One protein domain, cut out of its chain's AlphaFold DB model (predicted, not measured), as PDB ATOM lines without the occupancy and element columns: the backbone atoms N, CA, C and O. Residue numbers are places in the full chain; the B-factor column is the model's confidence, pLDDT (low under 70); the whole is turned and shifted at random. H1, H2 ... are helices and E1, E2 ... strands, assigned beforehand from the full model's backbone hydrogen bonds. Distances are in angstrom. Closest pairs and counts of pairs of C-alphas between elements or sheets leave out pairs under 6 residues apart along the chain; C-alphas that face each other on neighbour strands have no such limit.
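What this domain is: This is residues 3 to 98 of the 101 residues of an uncharacterized protein of Desulfosporosinus hippei DSM 8344 (UniProt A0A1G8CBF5). A twisted sheet of five strands has helix H2 packed on one face, and H1 crosses H2 on its side away from the sheet. The short H3 follows edge strand E5 and is on the opposite face; residues 15 to 20, of which 15 belongs to H1, stick out. The printed part has 96 residues, with three named helices and five named strands in the order H1 H2 E1 E2 E3 E4 E5 H3. The sheet, E1 - E2 - E3 - E4 - E5, is a meander, each strand the antiparallel neighbour of the one before. The class is mixed, and the whole is compact, with a radius of gyration of the C-alphas of 13.3 A and spans of 39 by 29 by 29 A.

Where its parts are: H1, residues 3 to 15, begins at C-alpha 3 (27.844, 33.284, 46.808) and is 19.5 A long. H2, residues 23 to 37, is 20.8 A long. E1 is residues 46 to 50, E2 54 to 60 at 19.7 A, E3 67 to 73 at 19.8 A, E4 78 to 84 at 19.4 A and E5 89 to 91. H3, residues 92 to 97, ends at C-alpha 97 (12.923, 22.689, 49.190).

How they stand to each other: H1 touches H2 about perpendicular, at 78 degrees; their closest C-alphas, of Leu 10 and Leu 29, are 6.8 A apart. H2 is on the sheet; its closest C-alpha pair with E3, Thr 27 and Ala 71, is 7.2 A apart. E1 and E2 form a hairpin, with N 48 and O 58 at 3.0 A. Further hairpins are E2 and E3, with N 57 and O 70 at 2.9 A; E3 and E4, with N 69 and O 82 at 2.9 A; and E4 and E5, with N 83 and O 90 at 2.9 A. H3 is on the sheet at a height of 5.6 A, over none of the strands. Each O i to N i+4 pair is within hydrogen-bond range in H2 and H3, but 6 of 9 in H1.

The domain as a whole: The two farthest C-alphas, of Ser 18 and Gly 63, are 39.2 A apart. The printed part has no cut, and no link is long. Mean pLDDT of the printed part is 81.6; residues 3 to 20, 39 and 98 are under 70.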
ATOM      1  N   PHE A   3      28.377  31.922  46.601       50.09
ATOM      2  CA  PHE A   3      27.844  33.284  46.808       50.09
ATOM      3  C   PHE A   3      28.692  34.428  46.224       50.09
ATOM      4  O   PHE A   3      28.155  35.424  45.748       50.09
ATOM      5  N   PHE A   4      30.020  34.298  46.210       50.06
ATOM      6  CA  PHE A   4      30.890  35.440  45.911       50.06
ATOM      7  C   PHE A   4      31.074  35.730  44.414       50.06
ATOM      8  O   PHE A   4      31.220  36.885  44.025       50.06
ATOM      9  N   THR A   5      31.070  34.718  43.542       49.97
ATOM     10  CA  THR A   5      31.463  34.919  42.133       49.97
ATOM     11  C   THR A   5      30.366  35.577  41.288       49.97
ATOM     12  O   THR A   5      30.685  36.352  40.386       49.97
ATOM     13  N   ALA A   6      29.089  35.308  41.582       55.31
ATOM     14  CA  ALA A   6      27.959  35.944  40.896       55.31
ATOM     15  C   ALA A   6      27.852  37.442  41.251       55.31
ATOM     16  O   ALA A   6      27.771  38.281  40.353       55.31
ATOM     17  N   LYS A   7      28.020  37.780  42.542       61.16
ATOM     18  CA  LYS A   7      28.000  39.150  43.093       61.16
ATOM     19  C   LYS A   7      28.952  40.106  42.360       61.16
ATOM     20  O   LYS A   7      28.549  41.188  41.944       61.16
ATOM     21  N   PHE A   8      30.204  39.694  42.133       59.59
ATOM     22  CA  PHE A   8      31.193  40.534  41.437       59.59
ATOM     23  C   PHE A   8      30.892  40.738  39.949       59.59
ATOM     24  O   PHE A   8      31.157  41.819  39.422       59.59
ATOM     25  N   LYS A   9      30.360  39.724  39.255       64.62
ATOM     26  CA  LYS A   9      30.015  39.850  37.830       64.62
ATOM     27  C   LYS A   9      28.858  40.822  37.623       64.62
ATOM     28  O   LYS A   9      28.951  41.669  36.740       64.62
ATOM     29  N   LEU A  10      27.823  40.728  38.456       66.88
ATOM     30  CA  LEU A  10      26.622  41.551  38.345       66.88
ATOM     31  C   LEU A  10      26.922  43.030  38.641       66.88
ATOM     32  O   LEU A  10      26.640  43.897  37.815       66.88
ATOM     33  N   ILE A  11      27.627  43.316  39.744       65.06
ATOM     34  CA  ILE A  11      28.057  44.682  40.102       65.06
ATOM     35  C   ILE A  11      28.949  45.286  39.006       65.06
ATOM     36  O   ILE A  11      28.799  46.454  38.644       65.06
ATOM     37  N   LYS A  12      29.858  44.490  38.426       65.31
ATOM     38  CA  LYS A  12      30.715  44.940  37.323       65.31
ATOM     39  C   LYS A  12      29.914  45.222  36.045       65.31
ATOM     40  O   LYS A  12      30.205  46.209  35.377       65.31
ATOM     41  N   LYS A  13      28.895  44.412  35.723       64.75
ATOM     42  CA  LYS A  13      27.969  44.659  34.598       64.75
ATOM     43  C   LYS A  13      27.224  45.985  34.787       64.75
ATOM     44  O   LYS A  13      27.209  46.802  33.870       64.75
ATOM     45  N   TYR A  14      26.714  46.248  35.992       66.06
ATOM     46  CA  TYR A  14      26.041  47.505  36.339       66.06
ATOM     47  C   TYR A  14      26.948  48.736  36.163       66.06
ATOM     48  O   TYR A  14      26.552  49.734  35.562       66.06
ATOM     49  N   GLN A  15      28.208  48.653  36.607       65.12
ATOM     50  CA  GLN A  15      29.193  49.732  36.444       65.12
ATOM     51  C   GLN A  15      29.547  50.032  34.975       65.12
ATOM     52  O   GLN A  15      30.011  51.131  34.678       65.12
ATOM     53  N   MET A  16      29.318  49.088  34.053       63.59
ATOM     54  CA  MET A  16      29.635  49.234  32.627       63.59
ATOM     55  C   MET A  16      28.507  49.874  31.786       63.59
ATOM     56  O   MET A  16      28.728  50.116  30.603       63.59
ATOM     57  N   LYS A  17      27.348  50.216  32.379       55.50
ATOM     58  CA  LYS A  17      26.320  51.150  31.850       55.50
ATOM     59  C   LYS A  17      25.985  51.057  30.339       55.50
ATOM     60  O   LYS A  17      25.835  52.087  29.683       55.50
ATOM     61  N   SER A  18      25.829  49.863  29.753       53.62
ATOM     62  CA  SER A  18      25.470  49.777  28.320       53.62
ATOM     63  C   SER A  18      24.569  48.616  27.884       53.62
ATOM     64  O   SER A  18      24.459  48.375  26.682       53.62
ATOM     65  N   GLN A  19      23.934  47.881  28.795       56.97
ATOM     66  CA  GLN A  19      22.981  46.833  28.413       56.97
ATOM     67  C   GLN A  19      21.700  46.951  29.223       56.97
ATOM     68  O   GLN A  19      21.761  47.203  30.425       56.97
ATOM     69  N   GLU A  20      20.569  46.753  28.544       65.75
ATOM     70  CA  GLU A  20      19.296  46.435  29.185       65.75
ATOM     71  C   GLU A  20      19.517  45.220  30.098       65.75
ATOM     72  O   GLU A  20      20.003  44.172  29.661       65.75
ATOM     73  N   THR A  21      19.268  45.406  31.389       70.25
ATOM     74  CA  THR A  21      19.257  44.340  32.393       70.25
ATOM     75  C   THR A  21      17.866  43.742  32.444       70.25
ATOM     76  O   THR A  21      16.887  44.485  32.380       70.25
ATOM     77  N   SER A  22      17.764  42.417  32.541       83.81
ATOM     78  CA  SER A  22      16.449  41.790  32.709       83.81
ATOM     79  C   SER A  22      15.841  42.162  34.073       83.81
ATOM     80  O   SER A  22      16.592  42.510  34.990       83.81
ATOM     81  N   PRO A  23      14.509  42.073  34.244       84.31
ATOM     82  CA  PRO A  23      13.857  42.293  35.540       84.31
ATOM     83  C   PRO A  23      14.446  41.437  36.674       84.31
ATOM     84  O   PRO A  23      14.549  41.882  37.818       84.31
ATOM     85  N   GLU A  24      14.885  40.215  36.370       85.31
ATOM     86  CA  GLU A  24      15.595  39.345  37.310       85.31
ATOM     87  C   GLU A  24      16.972  39.910  37.668       85.31
ATOM     88  O   GLU A  24      17.280  40.056  38.846       85.31
ATOM     89  N   GLU A  25      17.781  40.305  36.681       83.75
ATOM     90  CA  GLU A  25      19.089  40.919  36.947       83.75
ATOM     91  C   GLU A  25      18.959  42.225  37.746       83.75
ATOM     92  O   GLU A  25      19.792  42.508  38.609       83.75
ATOM     93  N   GLU A  26      17.920  43.020  37.482       84.12
ATOM     94  CA  GLU A  26      17.609  44.234  38.239       84.12
ATOM     95  C   GLU A  26      17.229  43.915  39.690       84.12
ATOM     96  O   GLU A  26      17.726  44.561  40.616       84.12
ATOM     97  N   THR A  27      16.416  42.880  39.902       88.94
ATOM     98  CA  THR A  27      16.046  42.384  41.237       88.94
ATOM     99  C   THR A  27      17.282  41.975  42.032       88.94
ATOM    100  O   THR A  27      17.511  42.477  43.136       88.94
ATOM    101  N   GLU A  28      18.133  41.128  41.450       88.44
ATOM    102  CA  GLU A  28      19.375  40.670  42.075       88.44
ATOM    103  C   GLU A  28      20.318  41.842  42.401       88.44
ATOM    104  O   GLU A  28      20.903  41.903  43.489       88.44
ATOM    105  N   LEU A  29      20.454  42.810  41.487       85.06
ATOM    106  CA  LEU A  29      21.264  44.012  41.698       85.06
ATOM    107  C   LEU A  29      20.740  44.860  42.852       85.06
ATOM    108  O   LEU A  29      21.528  45.280  43.699       85.06
ATOM    109  N   ASN A  30      19.436  45.106  42.895       87.62
ATOM    110  CA  ASN A  30      18.819  45.934  43.921       87.62
ATOM    111  C   ASN A  30      18.953  45.303  45.310       87.62
ATOM    112  O   ASN A  30      19.321  46.002  46.256       87.62
ATOM    113  N   ILE A  31      18.774  43.982  45.431       88.81
ATOM    114  CA  ILE A  31      19.025  43.254  46.684       88.81
ATOM    115  C   ILE A  31      20.495  43.396  47.104       88.81
ATOM    116  O   ILE A  31      20.790  43.702  48.260       88.81
ATOM    117  N   LEU A  32      21.447  43.240  46.178       86.69
ATOM    118  CA  LEU A  32      22.872  43.407  46.486       86.69
ATOM    119  C   LEU A  32      23.230  44.837  46.889       86.69
ATOM    120  O   LEU A  32      24.061  45.025  47.778       86.69
ATOM    121  N   ILE A  33      22.656  45.841  46.230       84.50
ATOM    122  CA  ILE A  33      22.855  47.244  46.593       84.50
ATOM    123  C   ILE A  33      22.333  47.468  48.009       84.50
ATOM    124  O   ILE A  33      23.092  47.961  48.840       84.50
ATOM    125  N   PHE A  34      21.109  47.019  48.304       85.25
ATOM    126  CA  PHE A  34      20.510  47.111  49.633       85.25
ATOM    127  C   PHE A  34      21.438  46.529  50.711       85.25
ATOM    128  O   PHE A  34      21.820  47.242  51.641       85.25
ATOM    129  N   ILE A  35      21.912  45.291  50.522       84.19
ATOM    130  CA  ILE A  35      22.845  44.616  51.442       84.19
ATOM    131  C   ILE A  35      24.131  45.432  51.646       84.19
ATOM    132  O   ILE A  35      24.551  45.638  52.781       84.19
ATOM    133  N   ASN A  36      24.769  45.910  50.570       81.38
ATOM    134  CA  ASN A  36      26.067  46.595  50.668       81.38
ATOM    135  C   ASN A  36      25.967  48.036  51.195       81.38
ATOM    136  O   ASN A  36      26.953  48.560  51.707       81.38
ATOM    137  N   THR A  37      24.816  48.696  51.047       79.19
ATOM    138  CA  THR A  37      24.602  50.040  51.614       79.19
ATOM    139  C   THR A  37      24.351  50.017  53.117       79.19
ATOM    140  O   THR A  37      24.415  51.059  53.769       79.19
ATOM    141  N   SER A  38      24.092  48.837  53.677       71.50
ATOM    142  CA  SER A  38      23.698  48.701  55.063       71.50
ATOM    143  C   SER A  38      24.895  48.467  55.986       71.50
ATOM    144  O   SER A  38      25.361  47.343  56.156       71.50
ATOM    145  N   ALA A  39      25.415  49.549  56.570       66.50
ATOM    146  CA  ALA A  39      26.654  49.534  57.355       66.50
ATOM    147  C   ALA A  39      26.583  48.700  58.653       66.50
ATOM    148  O   ALA A  39      27.617  48.229  59.119       66.50
ATOM    149  N   GLU A  40      25.387  48.488  59.213       76.69
ATOM    150  CA  GLU A  40      25.167  47.729  60.455       76.69
ATOM    151  C   GLU A  40      24.067  46.675  60.257       76.69
ATOM    152  O   GLU A  40      22.972  46.775  60.817       76.69
ATOM    153  N   PHE A  41      24.351  45.676  59.410       72.75
ATOM    154  CA  PHE A  41      23.383  44.646  59.012       72.75
ATOM    155  C   PHE A  41      22.701  43.967  60.205       72.75
ATOM    156  O   PHE A  41      21.480  43.843  60.235       72.75
ATOM    157  N   PHE A  42      23.472  43.517  61.196       72.06
ATOM    158  CA  PHE A  42      22.933  42.747  62.320       72.06
ATOM    159  C   PHE A  42      22.067  43.602  63.259       72.06
ATOM    160  O   PHE A  42      20.954  43.202  63.606       72.06
ATOM    161  N   ASP A  43      22.546  44.795  63.612       75.25
ATOM    162  CA  ASP A  43      21.954  45.635  64.660       75.25
ATOM    163  C   ASP A  43      20.772  46.492  64.180       75.25
ATOM    164  O   ASP A  43      19.982  46.977  64.989       75.25
ATOM    165  N   SER A  44      20.599  46.655  62.868       76.44
ATOM    166  CA  SER A  44      19.522  47.483  62.320       76.44
ATOM    167  C   SER A  44      18.243  46.687  62.054       76.44
ATOM    168  O   SER A  44      18.291  45.544  61.598       76.44
ATOM    169  N   HIS A  45      17.092  47.329  62.248       82.56
ATOM    170  CA  HIS A  45      15.822  46.902  61.653       82.56
ATOM    171  C   HIS A  45      15.677  47.498  60.243       82.56
ATOM    172  O   HIS A  45      16.081  48.641  60.007       82.56
ATOM    173  N   TYR A  46      15.070  46.746  59.326       79.94
ATOM    174  CA  TYR A  46      14.778  47.173  57.962       79.94
ATOM    175  C   TYR A  46      13.304  46.971  57.623       79.94
ATOM    176  O   TYR A  46      12.773  45.879  57.797       79.94
ATOM    177  N   GLY A  47      12.696  48.019  57.068       83.94
ATOM    178  CA  GLY A  47      11.385  48.005  56.426       83.94
ATOM    179  C   GLY A  47      11.420  48.995  55.266       83.94
ATOM    180  O   GLY A  47      11.295  50.201  55.481       83.94
ATOM    181  N   SER A  48      11.696  48.514  54.055       86.75
ATOM    182  CA  SER A  48      11.897  49.367  52.877       86.75
ATOM    183  C   SER A  48      11.152  48.827  51.668       86.75
ATOM    184  O   SER A  48      11.102  47.619  51.454       86.75
ATOM    185  N   HIS A  49      10.626  49.738  50.850       90.94
ATOM    186  CA  HIS A  49       9.979  49.403  49.590       90.94
ATOM    187  C   HIS A  49      10.669  50.112  48.428       90.94
ATOM    188  O   HIS A  49      10.812  51.338  48.433       90.94
ATOM    189  N   MET A  50      11.067  49.346  47.416       86.62
ATOM    190  CA  MET A  50      11.562  49.860  46.144       86.62
ATOM    191  C   MET A  50      10.485  49.663  45.083       86.62
ATOM    192  O   MET A  50       9.982  48.557  44.908       86.62
ATOM    193  N   TYR A  51      10.133  50.738  44.381       85.56
ATOM    194  CA  TYR A  51       9.100  50.728  43.346       85.56
ATOM    195  C   TYR A  51       9.732  50.694  41.948       85.56
ATOM    196  O   TYR A  51      10.750  51.345  41.717       85.56
ATOM    197  N   GLY A  52       9.084  50.002  41.011       85.44
ATOM    198  CA  GLY A  52       9.519  49.880  39.617       85.44
ATOM    199  C   GLY A  52       8.626  48.920  38.830       85.44
ATOM    200  O   GLY A  52       7.473  48.699  39.221       85.44
ATOM    201  N   GLU A  53       9.163  48.354  37.746       86.56
ATOM    202  CA  GLU A  53       8.571  47.206  37.030       86.56
ATOM    203  C   GLU A  53       8.586  45.939  37.899       86.56
ATOM    204  O   GLU A  53       7.648  45.137  37.873       86.56
ATOM    205  N   VAL A  54       9.619  45.819  38.739       91.50
ATOM    206  CA  VAL A  54       9.652  44.905  39.879       91.50
ATOM    207  C   VAL A  54       9.595  45.725  41.161       91.50
ATOM    208  O   VAL A  54      10.383  46.652  41.354       91.50
ATOM    209  N   GLU A  55       8.648  45.400  42.034       93.81
ATOM    210  CA  GLU A  55       8.560  45.985  43.371       93.81
ATOM    211  C   GLU A  55       9.257  45.083  44.380       93.81
ATOM    212  O   GLU A  55       9.010  43.878  44.401       93.81
ATOM    213  N   LEU A  56      10.124  45.660  45.214       94.25
ATOM    214  CA  LEU A  56      10.872  44.926  46.231       94.25
ATOM    215  C   LEU A  56      10.475  45.406  47.622       94.25
ATOM    216  O   LEU A  56      10.612  46.591  47.932       94.25
ATOM    217  N   TRP A  57      10.042  44.482  48.472       95.19
ATOM    218  CA  TRP A  57       9.801  44.727  49.892       95.19
ATOM    219  C   TRP A  57      10.877  44.044  50.724       95.19
ATOM    220  O   TRP A  57      10.978  42.823  50.692       95.19
ATOM    221  N   PHE A  58      11.653  44.826  51.471       92.88
ATOM    222  CA  PHE A  58      12.706  44.342  52.359       92.88
ATOM    223  C   PHE A  58      12.262  44.442  53.810       92.88
ATOM    224  O   PHE A  58      11.889  45.523  54.271       92.88
ATOM    225  N   GLU A  59      12.410  43.343  54.541       93.62
ATOM    226  CA  GLU A  59      12.069  43.253  55.953       93.62
ATOM    227  C   GLU A  59      13.155  42.519  56.738       93.62
ATOM    228  O   GLU A  59      13.666  41.479  56.317       93.62
ATOM    229  N   LYS A  60      13.537  43.063  57.893       91.69
ATOM    230  CA  LYS A  60      14.429  42.387  58.836       91.69
ATOM    231  C   LYS A  60      14.314  42.997  60.224       91.69
ATOM    232  O   LYS A  60      14.440  44.209  60.371       91.69
ATOM    233  N   ASP A  61      14.249  42.166  61.251       88.75
ATOM    234  CA  ASP A  61      14.368  42.624  62.633       88.75
ATOM    235  C   ASP A  61      15.823  42.774  63.092       88.75
ATOM    236  O   ASP A  61      16.742  42.103  62.605       88.75
ATOM    237  N   ALA A  62      16.052  43.680  64.044       87.75
ATOM    238  CA  ALA A  62      17.351  43.818  64.696       87.75
ATOM    239  C   ALA A  62      17.709  42.524  65.451       87.75
ATOM    240  O   ALA A  62      16.856  41.911  66.092       87.75
ATOM    241  N   GLY A  63      18.969  42.097  65.370       85.88
ATOM    242  CA  GLY A  63      19.440  40.842  65.964       85.88
ATOM    243  C   GLY A  63      19.164  39.586  65.125       85.88
ATOM    244  O   GLY A  63      19.564  38.490  65.521       85.88
ATOM    245  N   CYS A  64      18.523  39.710  63.956       87.19
ATOM    246  CA  CYS A  64      18.362  38.608  63.008       87.19
ATOM    247  C   CYS A  64      19.541  38.530  62.026       87.19
ATOM    248  O   CYS A  64      19.955  39.533  61.440       87.19
ATOM    249  N   LEU A  65      20.044  37.309  61.809       86.94
ATOM    250  CA  LEU A  65      21.119  37.011  60.849       86.94
ATOM    251  C   LEU A  65      20.659  37.066  59.387       86.94
ATOM    252  O   LEU A  65      21.486  37.224  58.491       86.94
ATOM    253  N   PHE A  66      19.356  36.919  59.159       89.81
ATOM    254  CA  PHE A  66      18.746  36.920  57.838       89.81
ATOM    255  C   PHE A  66      17.630  37.953  57.777       89.81
ATOM    256  O   PHE A  66      16.889  38.114  58.747       89.81
ATOM    257  N   GLY A  67      17.526  38.624  56.635       91.56
ATOM    258  CA  GLY A  67      16.365  39.398  56.224       91.56
ATOM    259  C   GLY A  67      15.597  38.700  55.110       91.56
ATOM    260  O   GLY A  67      16.075  37.737  54.505       91.56
ATOM    261  N   TYR A  68      14.401  39.206  54.862       94.31
ATOM    262  CA  TYR A  68      13.447  38.727  53.881       94.31
ATOM    263  C   TYR A  68      13.233  39.787  52.802       94.31
ATOM    264  O   TYR A  68      13.088  40.972  53.110       94.31
ATOM    265  N   CYS A  69      13.219  39.370  51.538       94.69
ATOM    266  CA  CYS A  69      12.856  40.226  50.418       94.69
ATOM    267  C   CYS A  69      11.767  39.564  49.571       94.69
ATOM    268  O   CYS A  69      11.930  38.424  49.143       94.69
ATOM    269  N   SER A  70      10.690  40.292  49.292       96.56
ATOM    270  CA  SER A  70       9.654  39.891  48.335       96.56
ATOM    271  C   SER A  70       9.809  40.694  47.053       96.56
ATOM    272  O   SER A  70       9.738  41.921  47.104       96.56
ATOM    273  N   ALA A  71       9.952  40.021  45.913       95.94
ATOM    274  CA  ALA A  71       9.978  40.639  44.594       95.94
ATOM    275  C   ALA A  71       8.666  40.383  43.849       95.94
ATOM    276  O   ALA A  71       8.327  39.235  43.572       95.94
ATOM    277  N   THR A  72       7.938  41.446  43.511       96.06
ATOM    278  CA  THR A  72       6.665  41.382  42.780       96.06
ATOM    279  C   THR A  72       6.852  41.905  41.362       96.06
ATOM    280  O   THR A  72       7.099  43.094  41.159       96.06
ATOM    281  N   TYR A  73       6.701  41.028  40.374       93.19
ATOM    282  CA  TYR A  73       6.837  41.344  38.953       93.19
ATOM    283  C   TYR A  73       5.490  41.813  38.402       93.19
ATOM    284  O   TYR A  73       4.559  41.018  38.253       93.19
ATOM    285  N   LYS A  74       5.356  43.104  38.083       88.75
ATOM    286  CA  LYS A  74       4.061  43.683  37.678       88.75
ATOM    287  C   LYS A  74       3.504  43.116  36.379       88.75
ATOM    288  O   LYS A  74       2.289  43.018  36.242       88.75
ATOM    289  N   GLU A  75       4.377  42.745  35.444       89.44
ATOM    290  CA  GLU A  75       3.985  42.254  34.119       89.44
ATOM    291  C   GLU A  75       3.118  40.989  34.194       89.44
ATOM    292  O   GLU A  75       2.148  40.852  33.450       89.44
ATOM    293  N   ASN A  76       3.449  40.069  35.102       90.75
ATOM    294  CA  ASN A  76       2.813  38.753  35.189       90.75
ATOM    295  C   ASN A  76       2.249  38.422  36.584       90.75
ATOM    296  O   ASN A  76       1.654  37.361  36.761       90.75
ATOM    297  N   GLY A  77       2.414  39.315  37.565       90.69
ATOM    298  CA  GLY A  77       1.972  39.121  38.947       90.69
ATOM    299  C   GLY A  77       2.768  38.066  39.720       90.69
ATOM    300  O   GLY A  77       2.325  37.644  40.785       90.69
ATOM    301  N   THR A  78       3.911  37.615  39.193       94.50
ATOM    302  CA  THR A  78       4.761  36.624  39.862       94.50
ATOM    303  C   THR A  78       5.377  37.239  41.107       94.50
ATOM    304  O   THR A  78       5.838  38.382  41.079       94.50
ATOM    305  N   ILE A  79       5.403  36.464  42.186       95.44
ATOM    306  CA  ILE A  79       6.092  36.816  43.422       95.44
ATOM    307  C   ILE A  79       7.229  35.820  43.607       95.44
ATOM    308  O   ILE A  79       7.005  34.613  43.539       95.44
ATOM    309  N   ILE A  80       8.437  36.336  43.816       94.94
ATOM    310  CA  ILE A  80       9.609  35.539  44.174       94.94
ATOM    311  C   ILE A  80      10.109  36.027  45.526       94.94
ATOM    312  O   ILE A  80      10.329  37.221  45.734       94.94
ATOM    313  N   GLU A  81      10.281  35.089  46.446       95.06
ATOM    314  CA  GLU A  81      10.721  35.359  47.807       95.06
ATOM    315  C   GLU A  81      12.205  35.025  47.952       95.06
ATOM    316  O   GLU A  81      12.689  34.017  47.433       95.06
ATOM    317  N   TYR A  82      12.933  35.860  48.684       93.75
ATOM    318  CA  TYR A  82      14.361  35.714  48.921       93.75
ATOM    319  C   TYR A  82      14.683  35.841  50.405       93.75
ATOM    320  O   TYR A  82      14.107  36.664  51.121       93.75
ATOM    321  N   ILE A  83      15.689  35.089  50.843       92.81
ATOM    322  CA  ILE A  83      16.399  35.361  52.090       92.81
ATOM    323  C   ILE A  83      17.721  36.041  51.777       92.81
ATOM    324  O   ILE A  83      18.379  35.711  50.791       92.81
ATOM    325  N   PHE A  84      18.145  36.975  52.620       90.31
ATOM    326  CA  PHE A  84      19.433  37.637  52.463       90.31
ATOM    327  C   PHE A  84      20.170  37.815  53.784       90.31
ATOM    328  O   PHE A  84      19.570  37.871  54.853       90.31
ATOM    329  N   ASN A  85      21.490  37.932  53.707       88.62
ATOM    330  CA  ASN A  85      22.366  38.316  54.806       88.62
ATOM    331  C   ASN A  85      23.440  39.296  54.306       88.62
ATOM    332  O   ASN A  85      23.443  39.699  53.143       88.62
ATOM    333  N   GLU A  86      24.392  39.657  55.165       85.75
ATOM    334  CA  GLU A  86      25.510  40.547  54.805       85.75
ATOM    335  C   GLU A  86      26.366  40.039  53.618       85.75
ATOM    336  O   GLU A  86      27.053  40.809  52.941       85.75
ATOM    337  N   GLN A  87      26.332  38.734  53.336       84.38
ATOM    338  CA  GLN A  87      27.157  38.104  52.309       84.38
ATOM    339  C   GLN A  87      26.452  38.082  50.946       84.38
ATOM    340  O   GLN A  87      27.101  38.331  49.921       84.38
ATOM    341  N   GLY A  88      25.138  37.851  50.918       86.56
ATOM    342  CA  GLY A  88      24.349  37.737  49.692       86.56
ATOM    343  C   GLY A  88      22.896  37.342  49.950       86.56
ATOM    344  O   GLY A  88      22.366  37.592  51.027       86.56
ATOM    345  N   PHE A  89      22.257  36.736  48.953       90.19
ATOM    346  CA  PHE A  89      20.857  36.322  49.007       90.19
ATOM    347  C   PHE A  89      20.637  35.008  48.248       90.19
ATOM    348  O   PHE A  89      21.492  34.593  47.461       90.19
ATOM    349  N   GLU A  90      19.500  34.366  48.494       90.75
ATOM    350  CA  GLU A  90      19.052  33.146  47.820       90.75
ATOM    351  C   GLU A  90      17.520  33.111  47.755       90.75
ATOM    352  O   GLU A  90      16.855  33.665  48.630       90.75
ATOM    353  N   GLU A  91      16.957  32.486  46.717       91.69
ATOM    354  CA  GLU A  91      15.507  32.257  46.615       91.69
ATOM    355  C   GLU A  91      15.038  31.363  47.771       91.69
ATOM    356  O   GLU A  91      15.596  30.285  47.999       91.69
ATOM    357  N   LEU A  92      13.998  31.790  48.489       90.06
ATOM    358  CA  LEU A  92      13.486  31.101  49.671       90.06
ATOM    359  C   LEU A  92      13.037  29.674  49.337       90.06
ATOM    360  O   LEU A  92      13.385  28.743  50.064       90.06
ATOM    361  N   ASP A  93      12.359  29.484  48.205       87.25
ATOM    362  CA  ASP A  93      11.932  28.161  47.740       87.25
ATOM    363  C   ASP A  93      13.110  27.198  47.575       87.25
ATOM    364  O   ASP A  93      13.010  26.031  47.948       87.25
ATOM    365  N   ARG A  94      14.267  27.667  47.090       83.69
ATOM    366  CA  ARG A  94      15.457  26.807  46.958       83.69
ATOM    367  C   ARG A  94      15.984  26.365  48.316       83.69
ATOM    368  O   ARG A  94      16.338  25.199  48.480       83.69
ATOM    369  N   VAL A  95      15.984  27.277  49.286       81.06
ATOM    370  CA  VAL A  95      16.450  27.021  50.655       81.06
ATOM    371  C   VAL A  95      15.521  26.050  51.383       81.06
ATOM    372  O   VAL A  95      15.991  25.140  52.063       81.06
ATOM    373  N   VAL A  96      14.206  26.220  51.232       81.12
ATOM    374  CA  VAL A  96      13.197  25.396  51.914       81.12
ATOM    375  C   VAL A  96      13.057  24.019  51.263       81.12
ATOM    376  O   VAL A  96      12.919  23.021  51.971       81.12
ATOM    377  N   LEU A  97      13.106  23.940  49.931       77.62
ATOM    378  CA  LEU A  97      12.923  22.689  49.190       77.62
ATOM    379  C   LEU A  97      14.213  21.862  49.075       77.62
ATOM    380  O   LEU A  97      14.148  20.693  48.693       77.62
ATOM    381  N   GLY A  98      15.374  22.431  49.421       61.56
ATOM    382  CA  GLY A  98      16.657  21.722  49.423       61.56
ATOM    383  C   GLY A  98      17.112  21.263  48.035       61.56
ATOM    384  O   GLY A  98      17.873  20.302  47.917       61.56
TER     385      GLY A  98